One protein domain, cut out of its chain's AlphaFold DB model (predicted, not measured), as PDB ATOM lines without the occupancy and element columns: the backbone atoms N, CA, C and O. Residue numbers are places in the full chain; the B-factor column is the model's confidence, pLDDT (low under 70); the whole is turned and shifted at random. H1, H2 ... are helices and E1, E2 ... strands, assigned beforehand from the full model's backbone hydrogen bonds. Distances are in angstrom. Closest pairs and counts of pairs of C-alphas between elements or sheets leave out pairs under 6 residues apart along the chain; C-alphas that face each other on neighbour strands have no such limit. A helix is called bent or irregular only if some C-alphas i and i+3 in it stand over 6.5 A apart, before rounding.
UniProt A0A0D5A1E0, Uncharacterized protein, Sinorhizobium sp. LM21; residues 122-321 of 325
ATOM      1  N   LYS A 122     228.512 257.341 231.552       94.12
ATOM      2  CA  LYS A 122     229.105 256.114 232.100       94.12
ATOM      3  C   LYS A 122     228.041 255.238 232.741       94.12
ATOM      4  O   LYS A 122     228.090 254.023 232.554       94.12
ATOM      5  N   VAL A 123     227.094 255.847 233.454       96.25
ATOM      6  CA  VAL A 123     225.942 255.141 234.033       96.25
ATOM      7  C   VAL A 123     225.079 254.551 232.919       96.25
ATOM      8  O   VAL A 123     224.897 253.339 232.884       96.25
ATOM      9  N   MET A 124     224.683 255.364 231.933       96.81
ATOM     10  CA  MET A 124     223.820 254.932 230.821       96.81
ATOM     11  C   MET A 124     224.411 253.761 230.025       96.81
ATOM     12  O   MET A 124     223.714 252.821 229.658       96.81
ATOM     13  N   LYS A 125     225.725 253.766 229.777       95.56
ATOM     14  CA  LYS A 125     226.414 252.635 229.133       95.56
ATOM     15  C   LYS A 125     226.378 251.356 229.989       95.56
ATOM     16  O   LYS A 125     226.431 250.241 229.451       95.56
ATOM     17  N   GLY A 126     226.360 251.500 231.312       95.38
ATOM     18  CA  GLY A 126     226.266 250.403 232.274       95.38
ATOM     19  C   GLY A 126     224.913 249.690 232.250       95.38
ATOM     20  O   GLY A 126     224.883 248.488 232.498       95.38
ATOM     21  N   ASP A 127     223.849 250.393 231.861       97.19
ATOM     22  CA  ASP A 127     222.466 249.896 231.913       97.19
ATOM     23  C   ASP A 127     222.160 248.798 230.880       97.19
ATOM     24  O   ASP A 127     221.207 248.035 231.037       97.19
ATOM     25  N   PHE A 128     222.982 248.670 229.835       97.88
ATOM     26  CA  PHE A 128     222.802 247.652 228.801       97.88
ATOM     27  C   PHE A 128     223.492 246.333 229.155       97.88
ATOM     28  O   PHE A 128     224.668 246.300 229.557       97.88
ATOM     29  N   THR A 129     222.790 245.227 228.912       98.19
ATOM     30  CA  THR A 129     223.307 243.871 229.125       98.19
ATOM     31  C   THR A 129     224.446 243.546 228.156       98.19
ATOM     32  O   THR A 129     224.624 244.189 227.117       98.19
ATOM     33  N   LEU A 130     225.243 242.524 228.484       98.25
ATOM     34  CA  LEU A 130     226.298 242.051 227.583       98.25
ATOM     35  C   LEU A 130     225.723 241.571 226.241       98.25
ATOM     36  O   LEU A 130     226.300 241.863 225.201       98.25
ATOM     37  N   GLU A 131     224.569 240.903 226.262       98.50
ATOM     38  CA  GLU A 131     223.879 240.434 225.057       98.50
ATOM     39  C   GLU A 131     223.484 241.596 224.138       98.50
ATOM     40  O   GLU A 131     223.798 241.573 222.952       98.50
ATOM     41  N   GLN A 132     222.894 242.666 224.684       98.44
ATOM     42  CA  GLN A 132     222.559 243.864 223.904       98.44
ATOM     43  C   GLN A 132     223.806 244.500 223.273       98.44
ATOM     44  O   GLN A 132     223.775 244.928 222.116       98.44
ATOM     45  N   LYS A 133     224.919 244.539 224.016       98.38
ATOM     46  CA  LYS A 133     226.198 245.068 223.523       98.38
ATOM     47  C   LYS A 133     226.797 244.194 222.421       98.38
ATOM     48  O   LYS A 133     227.307 244.742 221.447       98.38
ATOM     49  N   GLU A 134     226.728 242.870 222.537       98.50
ATOM     50  CA  GLU A 134     227.168 241.957 221.472       98.50
ATOM     51  C   GLU A 134     226.300 242.098 220.215       98.50
ATOM     52  O   GLU A 134     226.845 242.182 219.115       98.50
ATOM     53  N   THR A 135     224.977 242.238 220.359       98.56
ATOM     54  CA  THR A 135     224.075 242.509 219.227       98.56
ATOM     55  C   THR A 135     224.450 243.809 218.519       98.56
ATOM     56  O   THR A 135     224.698 243.806 217.313       98.56
ATOM     57  N   LYS A 136     224.609 244.914 219.259       98.50
ATOM     58  CA  LYS A 136     225.011 246.198 218.663       98.50
ATOM     59  C   LYS A 136     226.399 246.128 218.013       98.50
ATOM     60  O   LYS A 136     226.617 246.699 216.947       98.50
ATOM     61  N   LYS A 137     227.348 245.408 218.617       98.50
ATOM     62  CA  LYS A 137     228.668 245.156 218.019       98.50
ATOM     63  C   LYS A 137     228.552 244.381 216.703       98.50
ATOM     64  O   LYS A 137     229.249 244.719 215.748       98.50
ATOM     65  N   ALA A 138     227.683 243.372 216.634       98.56
ATOM     66  CA  ALA A 138     227.440 242.608 215.413       98.56
ATOM     67  C   ALA A 138     226.822 243.471 214.298       98.56
ATOM     68  O   ALA A 138     227.203 243.324 213.135       98.56
ATOM     69  N   GLU A 139     225.946 244.421 214.639       98.44
ATOM     70  CA  GLU A 139     225.438 245.420 213.685       98.44
ATOM     71  C   GLU A 139     226.581 246.271 213.106       98.44
ATOM     72  O   GLU A 139     226.711 246.378 211.889       98.44
ATOM     73  N   VAL A 140     227.484 246.788 213.952       98.25
ATOM     74  CA  VAL A 140     228.668 247.547 213.495       98.25
ATOM     75  C   VAL A 140     229.545 246.708 212.556       98.25
ATOM     76  O   VAL A 140     229.961 247.187 211.501       98.25
ATOM     77  N   VAL A 141     229.813 245.442 212.900       98.50
ATOM     78  CA  VAL A 141     230.577 244.514 212.042       98.50
ATOM     79  C   VAL A 141     229.890 244.306 210.692       98.50
ATOM     80  O   VAL A 141     230.561 244.287 209.656       98.50
ATOM     81  N   THR A 142     228.565 244.169 210.694       98.56
ATOM     82  CA  THR A 142     227.767 243.978 209.479       98.56
ATOM     83  C   THR A 142     227.895 245.185 208.551       98.56
ATOM     84  O   THR A 142     228.221 245.015 207.374       98.56
ATOM     85  N   GLU A 143     227.747 246.399 209.077       98.19
ATOM     86  CA  GLU A 143     227.871 247.637 208.299       98.19
ATOM     87  C   GLU A 143     229.271 247.810 207.688       98.19
ATOM     88  O   GLU A 143     229.401 248.118 206.498       98.19
ATOM     89  N   PHE A 144     230.339 247.539 208.446       98.12
ATOM     90  CA  PHE A 144     231.699 247.561 207.891       98.12
ATOM     91  C   PHE A 144     231.914 246.483 206.825       98.12
ATOM     92  O   PHE A 144     232.528 246.760 205.795       98.12
ATOM     93  N   THR A 145     231.370 245.281 207.016       98.31
ATOM     94  CA  THR A 145     231.481 244.191 206.033       98.31
ATOM     95  C   THR A 145     230.808 244.574 204.713       98.31
ATOM     96  O   THR A 145     231.400 244.412 203.643       98.31
ATOM     97  N   GLN A 146     229.608 245.158 204.774       97.69
ATOM     98  CA  GLN A 146     228.909 245.684 203.598       97.69
ATOM     99  C   GLN A 146     229.688 246.826 202.929       97.69
ATOM    100  O   GLN A 146     229.771 246.895 201.697       97.69
ATOM    101  N   ARG A 147     230.298 247.710 203.728       95.94
ATOM    102  CA  ARG A 147     231.143 248.799 203.225       95.94
ATOM    103  C   ARG A 147     232.363 248.265 202.481       95.94
ATOM    104  O   ARG A 147     232.631 248.709 201.369       95.94
ATOM    105  N   ILE A 148     233.064 247.292 203.060       96.62
ATOM    106  CA  ILE A 148     234.236 246.644 202.462       96.62
ATOM    107  C   ILE A 148     233.859 245.938 201.157       96.62
ATOM    108  O   ILE A 148     234.560 246.096 200.159       96.62
ATOM    109  N   ALA A 149     232.752 245.189 201.139       96.88
ATOM    110  CA  ALA A 149     232.284 244.504 199.936       96.88
ATOM    111  C   ALA A 149     231.975 245.488 198.797       96.88
ATOM    112  O   ALA A 149     232.368 245.252 197.656       96.88
ATOM    113  N   PHE A 150     231.332 246.616 199.113       94.44
ATOM    114  CA  PHE A 150     231.089 247.677 198.138       94.44
ATOM    115  C   PHE A 150     232.382 248.269 197.583       94.44
ATOM    116  O   PHE A 150     232.516 248.368 196.370       94.44
ATOM    117  N   GLU A 151     233.331 248.643 198.446       94.62
ATOM    118  CA  GLU A 151     234.594 249.239 197.998       94.62
ATOM    119  C   GLU A 151     235.405 248.256 197.148       94.62
ATOM    120  O   GLU A 151     235.972 248.654 196.137       94.62
ATOM    121  N   LYS A 152     235.409 246.956 197.480       95.81
ATOM    122  CA  LYS A 152     236.049 245.914 196.653       95.81
ATOM    123  C   LYS A 152     235.435 245.791 195.256       95.81
ATOM    124  O   LYS A 152     236.129 245.382 194.331       95.81
ATOM    125  N   ALA A 153     234.154 246.121 195.105       94.94
ATOM    126  CA  ALA A 153     233.458 246.075 193.824       94.94
ATOM    127  C   ALA A 153     233.676 247.337 192.967       94.94
ATOM    128  O   ALA A 153     233.339 247.320 191.783       94.94
ATOM    129  N   GLN A 154     234.217 248.424 193.533       92.12
ATOM    130  CA  GLN A 154     234.446 249.665 192.793       92.12
ATOM    131  C   GLN A 154     235.660 249.550 191.855       92.12
ATOM    132  O   GLN A 154     236.752 249.172 192.301       92.12
ATOM    133  N   PRO A 155     235.526 249.931 190.569       91.62
ATOM    134  CA  PRO A 155     236.670 250.083 189.680       91.62
ATOM    135  C   PRO A 155     237.655 251.111 190.251       91.62
ATOM    136  O   PRO A 155     237.270 252.223 190.598       91.62
ATOM    137  N   GLY A 156     238.933 250.747 190.358       90.25
ATOM    138  CA  GLY A 156     239.959 251.652 190.889       90.25
ATOM    139  C   GLY A 156     239.985 251.772 192.416       90.25
ATOM    140  O   GLY A 156     240.553 252.734 192.935       90.25
ATOM    141  N   CYS A 157     239.406 250.809 193.145       90.31
ATOM    142  CA  CYS A 157     239.541 250.733 194.599       90.31
ATOM    143  C   CYS A 157     241.016 250.833 195.023       90.31
ATOM    144  O   CYS A 157     241.871 250.063 194.581       90.31
ATOM    145  N   SER A 158     241.319 251.799 195.893       91.81
ATOM    146  CA  SER A 158     242.672 251.979 196.415       91.81
ATOM    147  C   SER A 158     243.089 250.769 197.248       91.81
ATOM    148  O   SER A 158     242.347 250.337 198.132       91.81
ATOM    149  N   SER A 159     244.333 250.310 197.075       93.81
ATOM    150  CA  SER A 159     244.929 249.243 197.895       93.81
ATOM    151  C   SER A 159     244.913 249.542 199.400       93.81
ATOM    152  O   SER A 159     244.971 248.624 200.212       93.81
ATOM    153  N   LYS A 160     244.785 250.817 199.794       94.69
ATOM    154  CA  LYS A 160     244.704 251.250 201.198       94.69
ATOM    155  C   LYS A 160     243.276 251.307 201.746       94.69
ATOM    156  O   LYS A 160     243.109 251.381 202.959       94.69
ATOM    157  N   MET A 161     242.251 251.301 200.892       93.69
ATOM    158  CA  MET A 161     240.862 251.520 201.313       93.69
ATOM    159  C   MET A 161     240.358 250.392 202.218       93.69
ATOM    160  O   MET A 161     239.927 250.641 203.344       93.69
ATOM    161  N   VAL A 162     240.463 249.149 201.746       95.56
ATOM    162  CA  VAL A 162     239.999 247.964 202.482       95.56
ATOM    163  C   VAL A 162     240.777 247.758 203.791       95.56
ATOM    164  O   VAL A 162     240.116 247.668 204.827       95.56
ATOM    165  N   PRO A 163     242.129 247.782 203.818       96.62
ATOM    166  CA  PRO A 163     242.872 247.644 205.072       96.62
ATOM    167  C   PRO A 163     242.529 248.723 206.104       96.62
ATOM    168  O   PRO A 163     242.438 248.435 207.298       96.62
ATOM    169  N   ASN A 164     242.290 249.964 205.664       95.62
ATOM    170  CA  ASN A 164     241.869 251.036 206.563       95.62
ATOM    171  C   ASN A 164     240.487 250.753 207.163       95.62
ATOM    172  O   ASN A 164     240.309 250.913 208.366       95.62
ATOM    173  N   LEU A 165     239.519 250.308 206.358       96.31
ATOM    174  CA  LEU A 165     238.186 249.957 206.857       96.31
ATOM    175  C   LEU A 165     238.238 248.802 207.862       96.31
ATOM    176  O   LEU A 165     237.605 248.889 208.910       96.31
ATOM    177  N   GLU A 166     239.030 247.766 207.594       97.00
ATOM    178  CA  GLU A 166     239.219 246.640 208.516       97.00
ATOM    179  C   GLU A 166     239.885 247.082 209.832       97.00
ATOM    180  O   GLU A 166     239.492 246.645 210.918       97.00
ATOM    181  N   ALA A 167     240.871 247.983 209.763       96.31
ATOM    182  CA  ALA A 167     241.515 248.548 210.945       96.31
ATOM    183  C   ALA A 167     240.543 249.395 211.784       96.31
ATOM    184  O   ALA A 167     240.534 249.289 213.014       96.31
ATOM    185  N   GLU A 168     239.711 250.216 211.142       96.25
ATOM    186  CA  GLU A 168     238.712 251.028 211.838       96.25
ATOM    187  C   GLU A 168     237.557 250.174 212.390       96.25
ATOM    188  O   GLU A 168     237.111 250.434 213.511       96.25
ATOM    189  N   GLN A 169     237.146 249.105 211.694       97.31
ATOM    190  CA  GLN A 169     236.191 248.114 212.201       97.31
ATOM    191  C   GLN A 169     236.702 247.475 213.493       97.31
ATOM    192  O   GLN A 169     235.965 247.420 214.472       97.31
ATOM    193  N   LYS A 170     237.964 247.021 213.539       96.94
ATOM    194  CA  LYS A 170     238.541 246.391 214.745       96.94
ATOM    195  C   LYS A 170     238.502 247.312 215.968       96.94
ATOM    196  O   LYS A 170     238.295 246.837 217.082       96.94
ATOM    197  N   LYS A 171     238.680 248.621 215.769       95.31
ATOM    198  CA  LYS A 171     238.624 249.626 216.844       95.31
ATOM    199  C   LYS A 171     237.188 249.939 217.277       95.31
ATOM    200  O   LYS A 171     236.941 250.126 218.466       95.31
ATOM    201  N   MET A 172     236.250 249.977 216.330       96.06
ATOM    202  CA  MET A 172     234.855 250.356 216.584       96.06
ATOM    203  C   MET A 172     233.982 249.179 217.045       96.06
ATOM    204  O   MET A 172     233.050 249.367 217.818       96.06
ATOM    205  N   ALA A 173     234.293 247.950 216.629       97.06
ATOM    206  CA  ALA A 173     233.543 246.735 216.952       97.06
ATOM    207  C   ALA A 173     233.962 246.120 218.303       97.06
ATOM    208  O   ALA A 173     234.212 244.917 218.420       97.06
ATOM    209  N   THR A 174     234.040 246.950 219.342       97.75
ATOM    210  CA  THR A 174     234.323 246.519 220.718       97.75
ATOM    211  C   THR A 174     233.068 246.607 221.583       97.75
ATOM    212  O   THR A 174     232.161 247.388 221.307       97.75
ATOM    213  N   ILE A 175     233.019 245.845 222.677       97.88
ATOM    214  CA  ILE A 175     231.906 245.913 223.644       97.88
ATOM    215  C   ILE A 175     231.805 247.294 224.291       97.88
ATOM    216  O   ILE A 175     230.708 247.788 224.555       97.88
ATOM    217  N   GLY A 176     232.953 247.941 224.511       96.69
ATOM    218  CA  GLY A 176     233.009 249.296 225.041       96.69
ATOM    219  C   GLY A 176     232.351 250.310 224.106       96.69
ATOM    220  O   GLY A 176     231.503 251.083 224.558       96.69
ATOM    221  N   ALA A 177     232.690 250.259 222.816       97.31
ATOM    222  CA  ALA A 177     232.098 251.111 221.791       97.31
ATOM    223  C   ALA A 177     230.611 250.796 221.567       97.31
ATOM    224  O   ALA A 177     229.798 251.712 221.551       97.31
ATOM    225  N   ALA A 178     230.224 249.521 221.505       98.25
ATOM    226  CA  ALA A 178     228.822 249.124 221.358       98.25
ATOM    227  C   ALA A 178     227.934 249.650 222.499       98.25
ATOM    228  O   ALA A 178     226.823 250.121 222.262       98.25
ATOM    229  N   GLY A 179     228.444 249.653 223.736       98.06
ATOM    230  CA  GLY A 179     227.752 250.270 224.866       98.06
ATOM    231  C   GLY A 179     227.576 251.788 224.726       98.06
ATOM    232  O   GLY A 179     226.556 252.316 225.156       98.06
ATOM    233  N   LEU A 180     228.533 252.487 224.103       98.00
ATOM    234  CA  LEU A 180     228.386 253.911 223.781       98.00
ATOM    235  C   LEU A 180     227.362 254.139 222.667       98.00
ATOM    236  O   LEU A 180     226.552 255.050 222.783       98.00
ATOM    237  N   PHE A 181     227.358 253.300 221.628       98.00
ATOM    238  CA  PHE A 181     226.373 253.388 220.546       98.00
ATOM    239  C   PHE A 181     224.950 253.238 221.079       98.00
ATOM    240  O   PHE A 181     224.080 254.014 220.708       98.00
ATOM    241  N   LEU A 182     224.731 252.291 221.993       98.31
ATOM    242  CA  LEU A 182     223.441 252.120 222.663       98.31
ATOM    243  C   LEU A 182     223.082 253.327 223.540       98.31
ATOM    244  O   LEU A 182     221.978 253.848 223.439       98.31
ATOM    245  N   ALA A 183     224.013 253.804 224.371       97.69
ATOM    246  CA  ALA A 183     223.754 254.921 225.285       97.69
ATOM    247  C   ALA A 183     223.496 256.258 224.570       97.69
ATOM    248  O   ALA A 183     222.822 257.125 225.119       97.69
ATOM    249  N   MET A 184     224.056 256.434 223.375       97.31
ATOM    250  CA  MET A 184     223.937 257.652 222.571       97.31
ATOM    251  C   MET A 184     222.915 257.527 221.435       97.31
ATOM    252  O   MET A 184     222.785 258.468 220.659       97.31
ATOM    253  N   ASP A 185     222.237 256.381 221.320       97.00
ATOM    254  CA  ASP A 185     221.325 256.048 220.217       97.00
ATOM    255  C   ASP A 185     221.952 256.266 218.823       97.00
ATOM    256  O   ASP A 185     221.371 256.848 217.907       97.00
ATOM    257  N   ILE A 186     223.204 255.826 218.664       96.50
ATOM    258  CA  ILE A 186     223.921 255.907 217.389       96.50
ATOM    259  C   ILE A 186     223.565 254.687 216.546       96.50
ATOM    260  O   ILE A 186     223.905 253.551 216.887       96.50
ATOM    261  N   ASP A 187     222.952 254.944 215.395       96.50
ATOM    262  CA  ASP A 187     222.668 253.939 214.374       96.50
ATOM    263  C   ASP A 187     223.920 253.634 213.521       96.50
ATOM    264  O   ASP A 187     224.349 254.513 212.763       96.50
ATOM    265  N   PRO A 188     224.490 252.407 213.572       97.31
ATOM    266  CA  PRO A 188     225.645 252.010 212.762       97.31
ATOM    267  C   PRO A 188     225.487 252.229 211.250       97.31
ATOM    268  O   PRO A 188     226.503 252.366 210.561       97.31
ATOM    269  N   SER A 189     224.257 252.338 210.727       96.62
ATOM    270  CA  SER A 189     223.991 252.594 209.302       96.62
ATOM    271  C   SER A 189     224.674 253.858 208.762       96.62
ATOM    272  O   SER A 189     224.884 253.992 207.552       96.62
ATOM    273  N   PHE A 190     225.089 254.790 209.637       95.00
ATOM    274  CA  PHE A 190     225.863 255.963 209.225       95.00
ATOM    275  C   PHE A 190     227.138 255.587 208.450       95.00
ATOM    276  O   PHE A 190     227.574 256.374 207.613       95.00
ATOM    277  N   ILE A 191     227.710 254.397 208.684       96.38
ATOM    278  CA  ILE A 191     228.893 253.873 207.978       96.38
ATOM    279  C   ILE A 191     228.644 253.785 206.467       96.38
ATOM    280  O   ILE A 191     229.531 254.100 205.667       96.38
ATOM    281  N   ASN A 192     227.433 253.382 206.076       95.44
ATOM    282  CA  ASN A 192     227.029 253.228 204.682       95.44
ATOM    283  C   ASN A 192     226.128 254.356 204.170       95.44
ATOM    284  O   ASN A 192     225.744 254.339 203.001       95.44
ATOM    285  N   ARG A 193     225.830 255.359 205.001       90.75
ATOM    286  CA  ARG A 193     225.014 256.505 204.600       90.75
ATOM    287  C   ARG A 193     225.685 257.277 203.468       90.75
ATOM    288  O   ARG A 193     226.857 257.649 203.551       90.75
ATOM    289  N   GLU A 194     224.913 257.520 202.421       85.44
ATOM    290  CA  GLU A 194     225.319 258.332 201.284       85.44
ATOM    291  C   GLU A 194     225.363 259.811 201.697       85.44
ATOM    292  O   GLU A 194     224.410 260.340 202.269       85.44
ATOM    293  N   VAL A 195     226.506 260.460 201.473       74.44
ATOM    294  CA  VAL A 195     226.743 261.878 201.807       74.44
ATOM    295  C   VAL A 195     226.599 262.755 200.561       74.44
ATOM    296  O   VAL A 195     226.180 263.906 200.650       74.44
ATOM    297  N   SER A 196     226.926 262.198 199.398       74.19
ATOM    298  CA  SER A 196     226.687 262.758 198.068       74.19
ATOM    299  C   SER A 196     226.524 261.603 197.087       74.19
ATOM    300  O   SER A 196     226.975 260.502 197.392       74.19
ATOM    301  N   THR A 197     225.934 261.845 195.915       69.69
ATOM    302  CA  THR A 197     225.689 260.807 194.904       69.69
ATOM    303  C   THR A 197     226.935 259.947 194.659       69.69
ATOM    304  O   THR A 197     227.967 260.453 194.218       69.69
ATOM    305  N   GLY A 198     226.860 258.662 195.001       65.69
ATOM    306  CA  GLY A 198     227.940 257.682 194.850       65.69
ATOM    307  C   GLY A 198     229.028 257.693 195.935       65.69
ATOM    308  O   GLY A 198     229.905 256.832 195.906       65.69
ATOM    309  N   SER A 199     228.982 258.600 196.917       75.31
ATOM    310  CA  SER A 199     229.953 258.672 198.018       75.31
ATOM    311  C   SER A 199     229.291 258.406 199.362       75.31
ATOM    312  O   SER A 199     228.390 259.128 199.792       75.31
ATOM    313  N   ARG A 200     229.806 257.415 200.093       87.44
ATOM    314  CA  ARG A 200     229.390 257.170 201.480       87.44
ATOM    315  C   ARG A 200     230.243 257.953 202.472       87.44
ATOM    316  O   ARG A 200     231.052 258.806 202.096       87.44
ATOM    317  N   PHE A 201     230.052 257.647 203.750       88.88
ATOM    318  CA  PHE A 201     230.786 258.244 204.852       88.88
ATOM    319  C   PHE A 201     232.305 258.180 204.646       88.88
ATOM    320  O   PHE A 201     232.879 257.167 204.228       88.88
ATOM    321  N   ASN A 202     232.955 259.306 204.927       87.56
ATOM    322  CA  ASN A 202     234.366 259.499 204.642       87.56
ATOM    323  C   ASN A 202     235.234 258.655 205.591       87.56
ATOM    324  O   ASN A 202     235.105 258.752 206.811       87.56
ATOM    325  N   VAL A 203     236.181 257.890 205.042       88.06
ATOM    326  CA  VAL A 203     237.069 257.026 205.837       88.06
ATOM    327  C   VAL A 203     237.946 257.803 206.822       88.06
ATOM    328  O   VAL A 203     238.190 257.330 207.931       88.06
ATOM    329  N   TYR A 204     238.342 259.036 206.496       87.62
ATOM    330  CA  TYR A 204     239.058 259.901 207.440       87.62
ATOM    331  C   TYR A 204     238.182 260.319 208.625       87.62
ATOM    332  O   TYR A 204     238.700 260.534 209.718       87.62
ATOM    333  N   ALA A 205     236.861 260.409 208.438       92.31
ATOM    334  CA  ALA A 205     235.942 260.683 209.535       92.31
ATOM    335  C   ALA A 205     235.819 259.479 210.485       92.31
ATOM    336  O   ALA A 205     235.687 259.703 211.684       92.31
ATOM    337  N   PHE A 206     235.967 258.225 210.024       94.81
ATOM    338  CA  PHE A 206     235.979 257.059 210.930       94.81
ATOM    339  C   PHE A 206     237.117 257.122 211.945       94.81
ATOM    340  O   PHE A 206     236.885 256.886 213.128       94.81
ATOM    341  N   GLN A 207     238.311 257.540 211.519       95.00
ATOM    342  CA  GLN A 207     239.438 257.737 212.435       95.00
ATOM    343  C   GLN A 207     239.114 258.776 213.515       95.00
ATOM    344  O   GLN A 207     239.493 258.612 214.676       95.00
ATOM    345  N   LYS A 208     238.384 259.842 213.152       97.12
ATOM    346  CA  LYS A 208     237.939 260.864 214.109       97.12
ATOM    347  C   LYS A 208     236.871 260.324 215.053       97.12
ATOM    348  O   LYS A 208     236.965 260.580 216.248       97.12
ATOM    349  N   VAL A 209     235.905 259.564 214.536       97.25
ATOM    350  CA  VAL A 209     234.868 258.899 215.337       97.25
ATOM    351  C   VAL A 209     235.507 257.944 216.345       97.25
ATOM    352  O   VAL A 209     235.187 258.017 217.525       97.25
ATOM    353  N   ASN A 210     236.457 257.109 215.922       96.62
ATOM    354  CA  ASN A 210     237.134 256.162 216.805       96.62
ATOM    355  C   ASN A 210     237.921 256.853 217.925       96.62
ATOM    356  O   ASN A 210     237.811 256.453 219.081       96.62
ATOM    357  N   ASP A 211     238.658 257.925 217.624       97.50
ATOM    358  CA  ASP A 211     239.335 258.716 218.659       97.50
ATOM    359  C   ASP A 211     238.343 259.362 219.646       97.50
ATOM    360  O   ASP A 211     238.588 259.369 220.851       97.50
ATOM    361  N   LEU A 212     237.190 259.842 219.163       98.06
ATOM    362  CA  LEU A 212     236.131 260.387 220.019       98.06
ATOM    363  C   LEU A 212     235.474 259.303 220.892       98.06
ATOM    364  O   LEU A 212     235.229 259.550 222.069       98.06
ATOM    365  N   ILE A 213     235.245 258.096 220.368       97.19
ATOM    366  CA  ILE A 213     234.744 256.942 221.140       97.19
ATOM    367  C   ILE A 213     235.731 256.582 222.255       97.19
ATOM    368  O   ILE A 213     235.326 256.427 223.409       97.19
ATOM    369  N   VAL A 214     237.028 256.503 221.938       95.50
ATOM    370  CA  VAL A 214     238.087 256.252 222.930       95.50
ATOM    371  C   VAL A 214     238.128 257.364 223.979       95.50
ATOM    372  O   VAL A 214     238.256 257.073 225.167       95.50
ATOM    373  N   ALA A 215     237.952 258.624 223.576       96.88
ATOM    374  CA  ALA A 215     237.875 259.746 224.503       96.88
ATOM    375  C   ALA A 215     236.682 259.630 225.454       96.88
ATOM    376  O   ALA A 215     236.851 259.781 226.665       96.88
ATOM    377  N   LEU A 216     235.494 259.325 224.935       97.19
ATOM    378  CA  LEU A 216     234.281 259.179 225.738       97.19
ATOM    379  C   LEU A 216     234.398 258.017 226.736       97.19
ATOM    380  O   LEU A 216     234.067 258.196 227.914       97.19
ATOM    381  N   ASP A 217     234.929 256.873 226.289       94.75
ATOM    382  CA  ASP A 217     235.071 255.665 227.107       94.75
ATOM    383  C   ASP A 217     236.262 255.742 228.077       94.75
ATOM    384  O   ASP A 217     236.107 255.759 229.299       94.75
ATOM    385  N   GLY A 218     237.471 255.848 227.524       92.00
ATOM    386  CA  GLY A 218     238.740 255.793 228.250       92.00
ATOM    387  C   GLY A 218     239.146 257.109 228.905       92.00
ATOM    388  O   GLY A 218     240.027 257.129 229.761       92.00
ATOM    389  N   GLY A 219     238.503 258.222 228.545       94.06
ATOM    390  CA  GLY A 219     238.762 259.520 229.157       94.06
ATOM    391  C   GLY A 219     239.997 260.253 228.631       94.06
ATOM    392  O   GLY A 219     240.455 261.189 229.282       94.06
ATOM    393  N   PHE A 220     240.543 259.854 227.479       93.31
ATOM    394  CA  PHE A 220     241.668 260.535 226.838       93.31
ATOM    395  C   PHE A 220     241.466 260.639 225.322       93.31
ATOM    396  O   PHE A 220     241.042 259.692 224.673       93.31
ATOM    397  N   MET A 221     241.813 261.790 224.749       95.81
ATOM    398  CA  MET A 221     241.728 262.051 223.308       95.81
ATOM    399  C   MET A 221     243.134 262.103 222.706       95.81
ATOM    400  O   MET A 221     243.935 262.956 223.111       95.81
ATOM    401  N   GLN A 222     243.459 261.202 221.777       95.12
ATOM    402  CA  GLN A 222     244.800 261.108 221.185       95.12
ATOM    403  C   GLN A 222     244.966 262.077 220.016       95.12
ATOM    404  O   GLN A 222     246.027 262.684 219.860       95.12
ATOM    405  N   ASN A 223     243.929 262.249 219.195       96.81
ATOM    406  CA  ASN A 223     244.029 263.077 218.005       96.81
ATOM    407  C   ASN A 223     244.129 264.566 218.380       96.81
ATOM    408  O   ASN A 223     243.175 265.185 218.854       96.81
ATOM    409  N   ALA A 224     245.294 265.166 218.122       96.94
ATOM    410  CA  ALA A 224     245.566 266.561 218.463       96.94
ATOM    411  C   ALA A 224     244.617 267.557 217.769       96.94
ATOM    412  O   ALA A 224     244.314 268.604 218.335       96.94
ATOM    413  N   ILE A 225     244.113 267.225 216.575       97.50
ATOM    414  CA  ILE A 225     243.170 268.076 215.838       97.50
ATOM    415  C   ILE A 225     241.780 268.009 216.467       97.50
ATOM    416  O   ILE A 225     241.183 269.060 216.690       97.50
ATOM    417  N   ASN A 226     241.296 266.808 216.814       98.12
ATOM    418  CA  ASN A 226     240.054 266.670 217.581       98.12
ATOM    419  C   ASN A 226     240.149 267.488 218.868       98.12
ATOM    420  O   ASN A 226     239.265 268.288 219.157       98.12
ATOM    421  N   ARG A 227     241.268 267.370 219.592       97.81
ATOM    422  CA  ARG A 227     241.490 268.110 220.839       97.81
ATOM    423  C   ARG A 227     241.454 269.619 220.618       97.81
ATOM    424  O   ARG A 227     240.791 270.316 221.384       97.81
ATOM    425  N   ALA A 228     242.132 270.123 219.589       98.12
ATOM    426  CA  ALA A 228     242.157 271.545 219.253       98.12
ATOM    427  C   ALA A 228     240.755 272.081 218.913       98.12
ATOM    428  O   ALA A 228     240.310 273.073 219.497       98.12
ATOM    429  N   ILE A 229     240.025 271.389 218.032       98.50
ATOM    430  CA  ILE A 229     238.674 271.778 217.607       98.50
ATOM    431  C   ILE A 229     237.686 271.703 218.776       98.50
ATOM    432  O   ILE A 229     236.986 272.676 219.040       98.50
ATOM    433  N   VAL A 230     237.661 270.595 219.517       98.44
ATOM    434  CA  VAL A 230     236.726 270.387 220.634       98.44
ATOM    435  C   VAL A 230     237.000 271.360 221.783       98.44
ATOM    436  O   VAL A 230     236.067 271.941 222.331       98.44
ATOM    437  N   THR A 231     238.267 271.613 222.126       98.38
ATOM    438  CA  THR A 231     238.596 272.614 223.158       98.38
ATOM    439  C   THR A 231     238.159 274.012 222.723       98.38
ATOM    440  O   THR A 231     237.591 274.755 223.523       98.38
ATOM    441  N   SER A 232     238.369 274.353 221.447       98.44
ATOM    442  CA  SER A 232     237.910 275.626 220.886       98.44
ATOM    443  C   SER A 232     236.386 275.743 220.929       98.44
ATOM    444  O   SER A 232     235.887 276.758 221.401       98.44
ATOM    445  N   LEU A 233     235.641 274.704 220.536       98.19
ATOM    446  CA  LEU A 233     234.173 274.666 220.623       98.19
ATOM    447  C   LEU A 233     233.674 275.066 222.018       98.19
ATOM    448  O   LEU A 233     232.849 275.971 222.147       98.19
ATOM    449  N   PHE A 234     234.219 274.452 223.072       98.12
ATOM    450  CA  PHE A 234     233.826 274.788 224.442       98.12
ATOM    451  C   PHE A 234     234.236 276.211 224.850       98.12
ATOM    452  O   PHE A 234     233.484 276.889 225.544       98.12
ATOM    453  N   ASN A 235     235.403 276.698 224.415       97.88
ATOM    454  CA  ASN A 235     235.843 278.066 224.711       97.88
ATOM    455  C   ASN A 235     234.958 279.126 224.042       97.88
ATOM    456  O   ASN A 235     234.735 280.185 224.624       97.88
ATOM    457  N   PHE A 236     234.475 278.851 222.829       97.62
ATOM    458  CA  PHE A 236     233.543 279.720 222.113       97.62
ATOM    459  C   PHE A 236     232.159 279.715 222.768       97.62
ATOM    460  O   PHE A 236     231.607 280.790 223.001       97.62
ATOM    461  N   ARG A 237     231.653 278.536 223.165       96.38
ATOM    462  CA  ARG A 237     230.408 278.411 223.944       96.38
ATOM    463  C   ARG A 237     230.468 279.232 225.231       96.38
ATOM    464  O   ARG A 237     229.578 280.034 225.475       96.38
ATOM    465  N   ASP A 238     231.527 279.076 226.026       96.00
ATOM    466  CA  ASP A 238     231.678 279.811 227.291       96.00
ATOM    467  C   ASP A 238     231.794 281.331 227.086       96.00
ATOM    468  O   ASP A 238     231.463 282.108 227.978       96.00
ATOM    469  N   ALA A 239     232.275 281.759 225.917       96.12
ATOM    470  CA  ALA A 239     232.355 283.164 225.541       96.12
ATOM    471  C   ALA A 239     231.045 283.719 224.955       96.12
ATOM    472  O   ALA A 239     230.981 284.919 224.693       96.12
ATOM    473  N   GLY A 240     230.034 282.873 224.714       94.06
ATOM    474  CA  GLY A 240     228.798 283.257 224.029       94.06
ATOM    475  C   GLY A 240     229.014 283.657 222.566       94.06
ATOM    476  O   GLY A 240     228.291 284.506 222.054       94.06
ATOM    477  N   ILE A 241     230.036 283.105 221.897       93.44
ATOM    478  CA  ILE A 241     230.383 283.441 220.508       93.44
ATOM    479  C   ILE A 241     230.095 282.235 219.601       93.44
ATOM    480  O   ILE A 241     230.530 281.126 219.926       93.44
ATOM    481  N   PRO A 242     229.446 282.422 218.435       94.38
ATOM    482  CA  PRO A 242     229.222 281.343 217.477       94.38
ATOM    483  C   PRO A 242     230.525 280.683 217.003       94.38
ATOM    484  O   PRO A 242     231.467 281.359 216.576       94.38
ATOM    485  N   PHE A 243     230.576 279.348 217.019       97.44
ATOM    486  CA  PHE A 243     231.704 278.596 216.470       97.44
ATOM    487  C   PHE A 243     231.474 278.298 214.984       97.44
ATOM    488  O   PHE A 243     230.780 277.356 214.610       97.44
ATOM    489  N   THR A 244     232.044 279.129 214.116       97.19
ATOM    490  CA  THR A 244     231.811 279.051 212.666       97.19
ATOM    491  C   THR A 244     232.709 278.031 211.963       97.19
ATOM    492  O   THR A 244     233.730 277.582 212.493       97.19
ATOM    493  N   GLY A 245     232.393 277.715 210.703       96.31
ATOM    494  CA  GLY A 245     233.263 276.914 209.838       96.31
ATOM    495  C   GLY A 245     234.688 277.481 209.702       96.31
ATOM    496  O   GLY A 245     235.647 276.708 209.634       96.31
ATOM    497  N   ALA A 246     234.844 278.810 209.730       96.69
ATOM    498  CA  ALA A 246     236.146 279.481 209.735       96.69
ATOM    499  C   ALA A 246     236.895 279.290 211.067       96.69
ATOM    500  O   ALA A 246     238.108 279.074 211.064       96.69
ATOM    501  N   ALA A 247     236.178 279.295 212.197       97.81
ATOM    502  CA  ALA A 247     236.749 278.992 213.511       97.81
ATOM    503  C   ALA A 247     237.294 277.561 213.559       97.81
ATOM    504  O   ALA A 247     238.440 277.344 213.954       97.81
ATOM    505  N   ALA A 248     236.504 276.597 213.081       97.62
ATOM    506  CA  ALA A 248     236.905 275.197 212.998       97.62
ATOM    507  C   ALA A 248     238.146 275.005 212.108       97.62
ATOM    508  O   ALA A 248     239.068 274.268 212.465       97.62
ATOM    509  N   LEU A 249     238.202 275.708 210.970       97.44
ATOM    510  CA  LEU A 249     239.347 275.672 210.061       97.44
ATOM    511  C   LEU A 249     240.617 276.243 210.718       97.44
ATOM    512  O   LEU A 249     241.690 275.645 210.629       97.44
ATOM    513  N   ALA A 250     240.489 277.367 211.425       97.94
ATOM    514  CA  ALA A 250     241.593 277.996 212.146       97.94
ATOM    515  C   ALA A 250     242.051 277.209 213.386       97.94
ATOM    516  O   ALA A 250     243.223 277.297 213.760       97.94
ATOM    517  N   ALA A 251     241.165 276.433 214.017       98.12
ATOM    518  CA  ALA A 251     241.529 275.498 215.082       98.12
ATOM    519  C   ALA A 251     242.353 274.318 214.537       98.12
ATOM    520  O   ALA A 251     243.306 273.874 215.179       98.12
ATOM    521  N   ALA A 252     242.041 273.838 213.328       97.62
ATOM    522  CA  ALA A 252     242.795 272.758 212.696       97.62
ATOM    523  C   ALA A 252     244.231 273.170 212.321       97.62
ATOM    524  O   ALA A 252     245.143 272.359 212.460       97.62
ATOM    525  N   SER A 253     244.453 274.409 211.868       98.00
ATOM    526  CA  SER A 253     245.766 274.881 211.402       98.00
ATOM    527  C   SER A 253     246.095 276.278 211.902       98.00
ATOM    528  O   SER A 253     245.323 277.207 211.677       98.00
ATOM    529  N   ASP A 254     247.288 276.449 212.474       96.94
ATOM    530  CA  ASP A 254     247.880 277.719 212.891       96.94
ATOM    531  C   ASP A 254     248.224 278.647 211.708       96.94
ATOM    532  O   ASP A 254     248.364 279.861 211.888       96.94
ATOM    533  N   LYS A 255     248.298 278.088 210.493       97.12
ATOM    534  CA  LYS A 255     248.625 278.796 209.245       97.12
ATOM    535  C   LYS A 255     247.425 279.474 208.589       97.12
ATOM    536  O   LYS A 255     247.605 280.321 207.722       97.12
ATOM    537  N   VAL A 256     246.206 279.135 209.001       96.81
ATOM    538  CA  VAL A 256     244.984 279.801 208.528       96.81
ATOM    539  C   VAL A 256     244.832 281.132 209.264       96.81
ATOM    540  O   VAL A 256     244.940 281.188 210.482       96.81
ATOM    541  N   LYS A 257     244.603 282.245 208.572       95.94
ATOM    542  CA  LYS A 257     244.418 283.527 209.269       95.94
ATOM    543  C   LYS A 257     243.098 283.506 210.055       95.94
ATOM    544  O   LYS A 257     242.070 283.128 209.509       95.94
ATOM    545  N   ALA A 258     243.133 283.929 211.316       94.88
ATOM    546  CA  ALA A 258     241.951 284.086 212.161       94.88
ATOM    547  C   ALA A 258     241.824 285.538 212.621       94.88
ATOM    548  O   ALA A 258     242.831 286.226 212.803       94.88
ATOM    549  N   ASP A 259     240.591 285.998 212.830       93.06
ATOM    550  CA  ASP A 259     240.351 287.303 213.440       93.06
ATOM    551  C   ASP A 259     240.938 287.338 214.864       93.06
ATOM    552  O   ASP A 259     240.937 286.335 215.594       93.06
ATOM    553  N   ARG A 260     241.443 288.498 215.290       92.31
ATOM    554  CA  ARG A 260     241.983 288.697 216.640       92.31
ATOM    555  C   ARG A 260     240.934 288.409 217.720       92.31
ATOM    556  O   ARG A 260     241.285 287.852 218.761       92.31
ATOM    557  N   ALA A 261     239.666 288.736 217.468       90.75
ATOM    558  CA  ALA A 261     238.547 288.457 218.362       90.75
ATOM    559  C   ALA A 261     238.322 286.949 218.560       90.75
ATOM    560  O   ALA A 261     238.039 286.515 219.676       90.75
ATOM    561  N   MET A 262     238.519 286.145 217.511       93.19
ATOM    562  CA  MET A 262     238.407 284.682 217.562       93.19
ATOM    563  C   MET A 262     239.644 284.030 218.185       93.19
ATOM    564  O   MET A 262     239.539 283.048 218.917       93.19
ATOM    565  N   THR A 263     240.826 284.587 217.911       94.81
ATOM    566  CA  THR A 263     242.126 283.993 218.258       94.81
ATOM    567  C   THR A 263     242.268 283.697 219.750       94.81
ATOM    568  O   THR A 263     242.808 282.655 220.107       94.81
ATOM    569  N   LYS A 264     241.729 284.553 220.627       96.12
ATOM    570  CA  LYS A 264     241.754 284.341 222.088       96.12
ATOM    571  C   LYS A 264     240.981 283.102 222.569       96.12
ATOM    572  O   LYS A 264     241.207 282.657 223.687       96.12
ATOM    573  N   HIS A 265     240.075 282.563 221.752       97.44
ATOM    574  CA  HIS A 265     239.248 281.401 222.092       97.44
ATOM    575  C   HIS A 265     239.709 280.116 221.386       97.44
ATOM    576  O   HIS A 265     239.281 279.022 221.757       97.44
ATOM    577  N   LEU A 266     240.594 280.231 220.390       97.69
ATOM    578  CA  LEU A 266     241.091 279.106 219.609       97.69
ATOM    579  C   LEU A 266     242.248 278.394 220.318       97.69
ATOM    580  O   LEU A 266     243.263 278.999 220.658       97.69
ATOM    581  N   VAL A 267     242.138 277.075 220.426       97.69
ATOM    582  CA  VAL A 267     243.284 276.174 220.563       97.69
ATOM    583  C   VAL A 267     243.603 275.655 219.170       97.69
ATOM    584  O   VAL A 267     242.728 275.117 218.494       97.69
ATOM    585  N   ARG A 268     244.843 275.857 218.718       96.75
ATOM    586  CA  ARG A 268     245.233 275.635 217.321       96.75
ATOM    587  C   ARG A 268     246.227 274.492 217.203       96.75
ATOM    588  O   ARG A 268     247.131 274.366 218.027       96.75
ATOM    589  N   HIS A 269     246.069 273.683 216.165       96.62
ATOM    590  CA  HIS A 269     247.046 272.678 215.762       96.62
ATOM    591  C   HIS A 269     247.876 273.164 214.558       96.62
ATOM    592  O   HIS A 269     247.606 274.228 214.014       96.62
ATOM    593  N   THR A 270     248.915 272.432 214.153       95.19
ATOM    594  CA  THR A 270     249.944 272.915 213.209       95.19
ATOM    595  C   THR A 270     249.943 272.183 211.868       95.19
ATOM    596  O   THR A 270     250.982 272.110 211.209       95.19
ATOM    597  N   VAL A 271     248.813 271.601 211.441       93.38
ATOM    598  CA  VAL A 271     248.750 271.049 210.075       93.38
ATOM    599  C   VAL A 271     248.881 272.164 209.039       93.38
ATOM    600  O   VAL A 271     248.596 273.331 209.315       93.38
ATOM    601  N   SER A 272     249.294 271.799 207.824       96.06
ATOM    602  CA  SER A 272     249.359 272.742 206.708       96.06
ATOM    603  C   SER A 272     247.987 273.371 206.419       96.06
ATOM    604  O   SER A 272     246.945 272.758 206.673       96.06
ATOM    605  N   ALA A 273     247.984 274.574 205.838       94.31
ATOM    606  CA  ALA A 273     246.751 275.248 205.429       94.31
ATOM    607  C   ALA A 273     245.929 274.400 204.438       94.31
ATOM    608  O   ALA A 273     244.713 274.294 204.584       94.31
ATOM    609  N   ASN A 274     246.593 273.713 203.501       94.50
ATOM    610  CA  ASN A 274     245.933 272.873 202.495       94.50
ATOM    611  C   ASN A 274     245.259 271.640 203.119       94.50
ATOM    612  O   ASN A 274     244.200 271.207 202.677       94.50
ATOM    613  N   THR A 275     245.841 271.090 204.187       95.19
ATOM    614  CA  THR A 275     245.289 269.929 204.903       95.19
ATOM    615  C   THR A 275     244.189 270.322 205.898       95.19
ATOM    616  O   THR A 275     243.395 269.473 206.313       95.19
ATOM    617  N   ALA A 276     244.110 271.599 206.284       95.50
ATOM    618  CA  ALA A 276     243.191 272.082 207.311       95.50
ATOM    619  C   ALA A 276     241.720 271.806 206.965       95.50
ATOM    620  O   ALA A 276     240.963 271.381 207.836       95.50
ATOM    621  N   SER A 277     241.327 271.985 205.698       94.62
ATOM    622  CA  SER A 277     239.937 271.794 205.254       94.62
ATOM    623  C   SER A 277     239.458 270.352 205.452       94.62
ATOM    624  O   SER A 277     238.422 270.124 206.076       94.62
ATOM    625  N   THR A 278     240.254 269.367 205.023       94.69
ATOM    626  CA  THR A 278     239.948 267.935 205.189       94.69
ATOM    627  C   THR A 278     239.906 267.520 206.659       94.69
ATOM    628  O   THR A 278     239.070 266.716 207.077       94.69
ATOM    629  N   GLN A 279     240.802 268.072 207.475       96.00
ATOM    630  CA  GLN A 279     240.861 267.766 208.903       96.00
ATOM    631  C   GLN A 279     239.684 268.376 209.671       96.00
ATOM    632  O   GLN A 279     239.093 267.715 210.527       96.00
ATOM    633  N   LYS A 280     239.297 269.603 209.313       95.94
ATOM    634  CA  LYS A 280     238.090 270.261 209.808       95.94
ATOM    635  C   LYS A 280     236.848 269.457 209.429       95.94
ATOM    636  O   LYS A 280     236.089 269.085 210.318       95.94
ATOM    637  N   SER A 281     236.648 269.159 208.144       95.00
ATOM    638  CA  SER A 281     235.434 268.473 207.682       95.00
ATOM    639  C   SER A 281     235.284 267.083 208.302       95.00
ATOM    640  O   SER A 281     234.219 266.770 208.823       95.00
ATOM    641  N   SER A 282     236.350 266.278 208.347       95.88
ATOM    642  CA  SER A 282     236.313 264.954 208.992       95.88
ATOM    643  C   SER A 282     235.983 265.026 210.487       95.88
ATOM    644  O   SER A 282     235.183 264.227 210.970       95.88
ATOM    645  N   THR A 283     236.545 265.998 211.212       97.75
ATOM    646  CA  THR A 283     236.288 266.175 212.651       97.75
ATOM    647  C   THR A 283     234.860 266.646 212.918       97.75
ATOM    648  O   THR A 283     234.171 266.066 213.754       97.75
ATOM    649  N   MET A 284     234.383 267.662 212.191       97.44
ATOM    650  CA  MET A 284     233.030 268.195 212.387       97.44
ATOM    651  C   MET A 284     231.953 267.185 211.987       97.44
ATOM    652  O   MET A 284     230.960 267.041 212.697       97.44
ATOM    653  N   THR A 285     232.174 266.422 210.913       95.75
ATOM    654  CA  THR A 285     231.287 265.315 210.533       95.75
ATOM    655  C   THR A 285     231.235 264.248 211.624       95.75
ATOM    656  O   THR A 285     230.146 263.822 211.988       95.75
ATOM    657  N   ALA A 286     232.374 263.860 212.205       97.00
ATOM    658  CA  ALA A 286     232.401 262.890 213.300       97.00
ATOM    659  C   ALA A 286     231.653 263.383 214.549       97.00
ATOM    660  O   ALA A 286     230.849 262.643 215.113       97.00
ATOM    661  N   LEU A 287     231.861 264.641 214.952       98.06
ATOM    662  CA  LEU A 287     231.143 265.245 216.081       98.06
ATOM    663  C   LEU A 287     229.631 265.306 215.828       98.06
ATOM    664  O   LEU A 287     228.850 265.026 216.737       98.06
ATOM    665  N   LYS A 288     229.218 265.634 214.597       96.81
ATOM    666  CA  LYS A 288     227.806 265.647 214.194       96.81
ATOM    667  C   LYS A 288     227.201 264.243 214.223       96.81
ATOM    668  O   LYS A 288     226.108 264.071 214.749       96.81
ATOM    669  N   THR A 289     227.912 263.239 213.704       96.00
ATOM    670  CA  THR A 289     227.474 261.831 213.720       96.00
ATOM    671  C   THR A 289     227.257 261.315 215.137       96.00
ATOM    672  O   THR A 289     226.305 260.584 215.379       96.00
ATOM    673  N   LEU A 290     228.108 261.718 216.081       97.06
ATOM    674  CA  LEU A 290     227.976 261.359 217.494       97.06
ATOM    675  C   LEU A 290     226.956 262.229 218.254       97.06
ATOM    676  O   LEU A 290     226.863 262.124 219.473       97.06
ATOM    677  N   GLY A 291     226.232 263.129 217.579       96.75
ATOM    678  CA  GLY A 291     225.246 264.008 218.214       96.75
ATOM    679  C   GLY A 291     225.841 265.027 219.192       96.75
ATOM    680  O   GLY A 291     225.119 265.576 220.020       96.75
ATOM    681  N   ILE A 292     227.150 265.290 219.124       97.94
ATOM    682  CA  ILE A 292     227.855 266.230 220.017       97.94
ATOM    683  C   ILE A 292     227.655 267.676 219.549       97.94
ATOM    684  O   ILE A 292     227.645 268.604 220.358       97.94
ATOM    685  N   VAL A 293     227.501 267.874 218.239       97.88
ATOM    686  CA  VAL A 293     227.227 269.185 217.639       97.88
ATOM    687  C   VAL A 293     226.091 269.114 216.628       97.88
ATOM    688  O   VAL A 293     225.898 268.098 215.958       97.88
ATOM    689  N   THR A 294     225.399 270.233 216.454       96.56
ATOM    690  CA  THR A 294     224.498 270.497 215.327       96.56
ATOM    691  C   THR A 294     225.096 271.585 214.432       96.56
ATOM    692  O   THR A 294     225.959 272.348 214.863       96.56
ATOM    693  N   ASN A 295     224.677 271.626 213.164       95.69
ATOM    694  CA  ASN A 295     225.011 272.712 212.239       95.69
ATOM    695  C   ASN A 295     223.716 273.389 211.808       95.69
ATOM    696  O   ASN A 295     222.866 272.709 211.230       95.69
ATOM    697  N   SER A 296     223.585 274.682 212.085       94.62
ATOM    698  CA  SER A 296     222.453 275.508 211.649       94.62
ATOM    699  C   SER A 296     222.773 276.368 210.424       94.62
ATOM    700  O   SER A 296     221.869 276.963 209.849       94.62
ATOM    701  N   GLY A 297     224.041 276.441 210.011       90.94
ATOM    702  CA  GLY A 297     224.477 277.241 208.869       90.94
ATOM    703  C   GLY A 297     224.485 276.474 207.544       90.94
ATOM    704  O   GLY A 297     224.508 275.240 207.504       90.94
ATOM    705  N   THR A 298     224.522 277.220 206.441       89.94
ATOM    706  CA  THR A 298     224.630 276.668 205.084       89.94
ATOM    707  C   THR A 298     226.066 276.250 204.753       89.94
ATOM    708  O   THR A 298     227.024 276.526 205.486       89.94
ATOM    709  N   ARG A 299     226.253 275.558 203.624       84.19
ATOM    710  CA  ARG A 299     227.588 275.211 203.124       84.19
ATOM    711  C   ARG A 299     228.387 276.498 202.879       84.19
ATOM    712  O   ARG A 299     227.955 277.360 202.130       84.19
ATOM    713  N   GLY A 300     229.552 276.622 203.515       86.00
ATOM    714  CA  GLY A 300     230.400 277.822 203.438       86.00
ATOM    715  C   GLY A 300     230.144 278.856 204.543       86.00
ATOM    716  O   GLY A 300     231.075 279.562 204.922       86.00
ATOM    717  N   ALA A 301     228.952 278.858 205.147       92.31
ATOM    718  CA  ALA A 301     228.570 279.722 206.268       92.31
ATOM    719  C   ALA A 301     228.109 278.901 207.487       92.31
ATOM    720  O   ALA A 301     227.147 279.232 208.170       92.31
ATOM    721  N   GLU A 302     228.797 277.790 207.744       95.31
ATOM    722  CA  GLU A 302     228.441 276.853 208.809       95.31
ATOM    723  C   GLU A 302     228.558 277.503 210.191       95.31
ATOM    724  O   GLU A 302     229.554 278.179 210.491       95.31
ATOM    725  N   VAL A 303     227.597 277.196 211.058       96.25
ATOM    726  CA  VAL A 303     227.595 277.578 212.470       96.25
ATOM    727  C   VAL A 303     227.341 276.323 213.283       96.25
ATOM    728  O   VAL A 303     226.319 275.660 213.117       96.25
ATOM    729  N   TRP A 304     228.302 275.978 214.133       97.25
ATOM    730  CA  TRP A 304     228.293 274.741 214.894       97.25
ATOM    731  C   TRP A 304     227.977 275.015 216.357       97.25
ATOM    732  O   TRP A 304     228.678 275.785 217.019       97.25
ATOM    733  N   THR A 305     226.961 274.331 216.870       96.75
ATOM    734  CA  THR A 305     226.495 274.478 218.251       96.75
ATOM    735  C   THR A 305     226.677 273.158 218.982       96.75
ATOM    736  O   THR A 305     226.312 272.103 218.469       96.75
ATOM    737  N   LEU A 306     227.269 273.202 220.178       97.81
ATOM    738  CA  LEU A 306     227.361 272.037 221.060       97.81
ATOM    739  C   LEU A 306     225.964 271.644 221.541       97.81
ATOM    740  O   LEU A 306     225.214 272.508 221.977       97.81
ATOM    741  N   THR A 307     225.634 270.357 221.517       97.31
ATOM    742  CA  THR A 307     224.415 269.842 222.157       97.31
ATOM    743  C   THR A 307     224.610 269.724 223.667       97.31
ATOM    744  O   THR A 307     225.739 269.567 224.137       97.31
ATOM    745  N   ASP A 308     223.532 269.734 224.450       96.62
ATOM    746  CA  ASP A 308     223.607 269.498 225.899       96.62
ATOM    747  C   ASP A 308     223.243 268.048 226.257       96.62
ATOM    748  O   ASP A 308     222.252 267.758 226.927       96.62
ATOM    749  N   THR A 309     224.059 267.114 225.761       97.62
ATOM    750  CA  THR A 309     223.917 265.673 226.015       97.62
ATOM    751  C   THR A 309     224.923 265.166 227.053       97.62
ATOM    752  O   THR A 309     225.986 265.773 227.244       97.62
ATOM    753  N   PRO A 310     224.669 264.002 227.688       97.88
ATOM    754  CA  PRO A 310     225.656 263.343 228.545       97.88
ATOM    755  C   PRO A 310     227.004 263.112 227.844       97.88
ATOM    756  O   PRO A 310     228.057 263.233 228.473       97.88
ATOM    757  N   ALA A 311     226.989 262.839 226.534       97.69
ATOM    758  CA  ALA A 311     228.197 262.676 225.733       97.69
ATOM    759  C   ALA A 311     228.997 263.977 225.601       97.69
ATOM    760  O   ALA A 311     230.207 263.973 225.842       97.69
ATOM    761  N   THR A 312     228.338 265.099 225.304       97.94
ATOM    762  CA  THR A 312     229.006 266.406 225.224       97.94
ATOM    763  C   THR A 312     229.629 266.801 226.560       97.94
ATOM    764  O   THR A 312     230.795 267.199 226.603       97.94
ATOM    765  N   ARG A 313     228.906 266.614 227.672       96.88
ATOM    766  CA  ARG A 313     229.432 266.893 229.019       96.88
ATOM    767  C   ARG A 313     230.614 265.994 229.367       96.88
ATOM    768  O   ARG A 313     231.624 266.476 229.881       96.88
ATOM    769  N   ARG A 314     230.542 264.699 229.039       96.69
ATOM    770  CA  ARG A 314     231.671 263.774 229.215       96.69
ATOM    771  C   ARG A 314     232.887 264.230 228.411       96.69
ATOM    772  O   ARG A 314     233.995 264.234 228.942       96.69
ATOM    773  N   LEU A 315     232.693 264.639 227.162       97.44
ATOM    774  CA  LEU A 315     233.779 265.115 226.313       97.44
ATOM    775  C   LEU A 315     234.426 266.392 226.865       97.44
ATOM    776  O   LEU A 315     235.650 266.524 226.826       97.44
ATOM    777  N   GLU A 316     233.625 267.296 227.435       97.00
ATOM    778  CA  GLU A 316     234.126 268.494 228.109       97.00
ATOM    779  C   GLU A 316     235.070 268.144 229.265       97.00
ATOM    780  O   GLU A 316     236.171 268.698 229.356       97.00
ATOM    781  N   GLN A 317     234.683 267.179 230.109       95.50
ATOM    782  CA  GLN A 317     235.532 266.689 231.202       95.50
ATOM    783  C   GLN A 317     236.876 266.175 230.673       95.50
ATOM    784  O   GLN A 317     237.924 266.464 231.247       95.50
ATOM    785  N   VAL A 318     236.851 265.436 229.561       95.69
ATOM    786  CA  VAL A 318     238.047 264.826 228.963       95.69
ATOM    787  C   VAL A 318     239.024 265.873 228.447       95.69
ATOM    788  O   VAL A 318     240.226 265.767 228.691       95.69
ATOM    789  N   VAL A 319     238.538 266.891 227.734       95.88
ATOM    790  CA  VAL A 319     239.434 267.888 227.126       95.88
ATOM    791  C   VAL A 319     239.863 268.981 228.102       95.88
ATOM    792  O   VAL A 319     240.932 269.561 227.916       95.88
ATOM    793  N   ARG A 320     239.079 269.242 229.158       93.94
ATOM    794  CA  ARG A 320     239.375 270.287 230.157       93.94
ATOM    795  C   ARG A 320     239.922 269.763 231.482       93.94
ATOM    796  O   ARG A 320     240.303 270.569 232.324       93.94
ATOM    797  N   GLY A 321     239.919 268.449 231.703       86.31
ATOM    798  CA  GLY A 321     240.317 267.844 232.979       86.31
ATOM    799  C   GLY A 321     239.400 268.206 234.154       86.31
ATOM    800  O   GLY A 321     239.762 267.971 235.305       86.31
TER     801      GLY A 321
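AT A GLANCE: This is residues 122 to 321 of the 325 residues of an uncharacterized protein of Sinorhizobium sp. LM21 (UniProt A0A0D5A1E0). Two lobes stand on either side of helix H6. In one, a small two-strand hairpin, E2 and E3, has helices H7, H8 and H10 packed on it; in the other, the long helical hairpin H2 and H3 has H4 crossing H2 near its first residues, and the stretch 153 to 160 sticks out. The printed part has 200 residues, with elements in the order H1 H2 H3 H4 H5 E1 H6 H7 H8 H9 H10 E2 E3 H11. It is mostly helix and compact, with a radius of gyration of the C-alphas of 17.1 A and spans of 49 by 45 by 27 A.

IN THESE COORDINATES: The antiparallel sheet holds E2, residues 293 to 295, and E3, residues 303 to 306. H10, residues 273 to 289, is 24.9 A long and only just irregular: C-alphas 274 and 277 are 6.7 A apart. H7, residues 224 to 238, measures 21.1 A; H8 is 245 to 252 and H9 260 to 263. H11, residues 310 to 320, ends with C-alpha 320 at (239.375, 270.287, 230.157). H6, residues 203 to 218, measures 22.5 A. H2, residues 130 to 153, measures 34.7 A from C-alpha 130 at (226.298, 242.051, 227.583); H3 is 161 to 172. H1 is 122 to 126, H4 175 to 183, H5 188 to 191 and E1 194 to 196.

HOW THE PARTS SIT: Between E2 and E3, N 294 and O 305 are 2.9 A apart, within hydrogen-bond range. The closest C-alphas of H10 and E2, Leu 287 and Val 293, are 5.8 A apart; those of H7 and E3, Leu 233 and Leu 306, 7.3 A. H7 and H8 touch at Ile 229 and Ala 251, C-alphas 5.3 A apart, at a steep tilt of 48 degrees, opposite ways. H9 is close to H8 but not clearly touching, with C-alphas 247 and 262 7.2 A apart. H6 is the hub. With residues 282 to 287 alone H10 touches it, C-alphas 205 and 282 being 4.3 A apart, at a steep tilt of 57 degrees. H11 touches H6 about perpendicular, 85 degrees, at C-alphas 216 and 315, 6.0 A apart. H3 touches H6 at a shallow tilt of 15 degrees, the same way, with C-alphas 172 and 210 6.2 A apart. H2 and H3, a hairpin, touch at a shallow tilt of 6 degrees, opposite ways, with C-alphas 148 and 162 5.9 A apart. H4 touches H2 about perpendicular, 81 degrees, at C-alphas 137 and 178, 5.2 A apart. H1 touches H4, with C-alphas 125 and 179 5.1 A apart, and H5 touches H2, with C-alphas 140 and 188 5.4 A apart. E1 pairs with no named strand. Every O i to N i+4 pair is within hydrogen-bond range in H1, H2, H3, H4, H7, H8 and H11; H6 has 10 of 12 and H10 11 of 13, and H5 and H9 are too short for such a pair.

THE WHOLE: The two C-alphas farthest apart, Glu 131 and Arg 260, are 52.2 A apart. The printed part has no cut, and no link is long. The mean pLDDT of the printed part is 95.2; residues 197 to 198 are under 70.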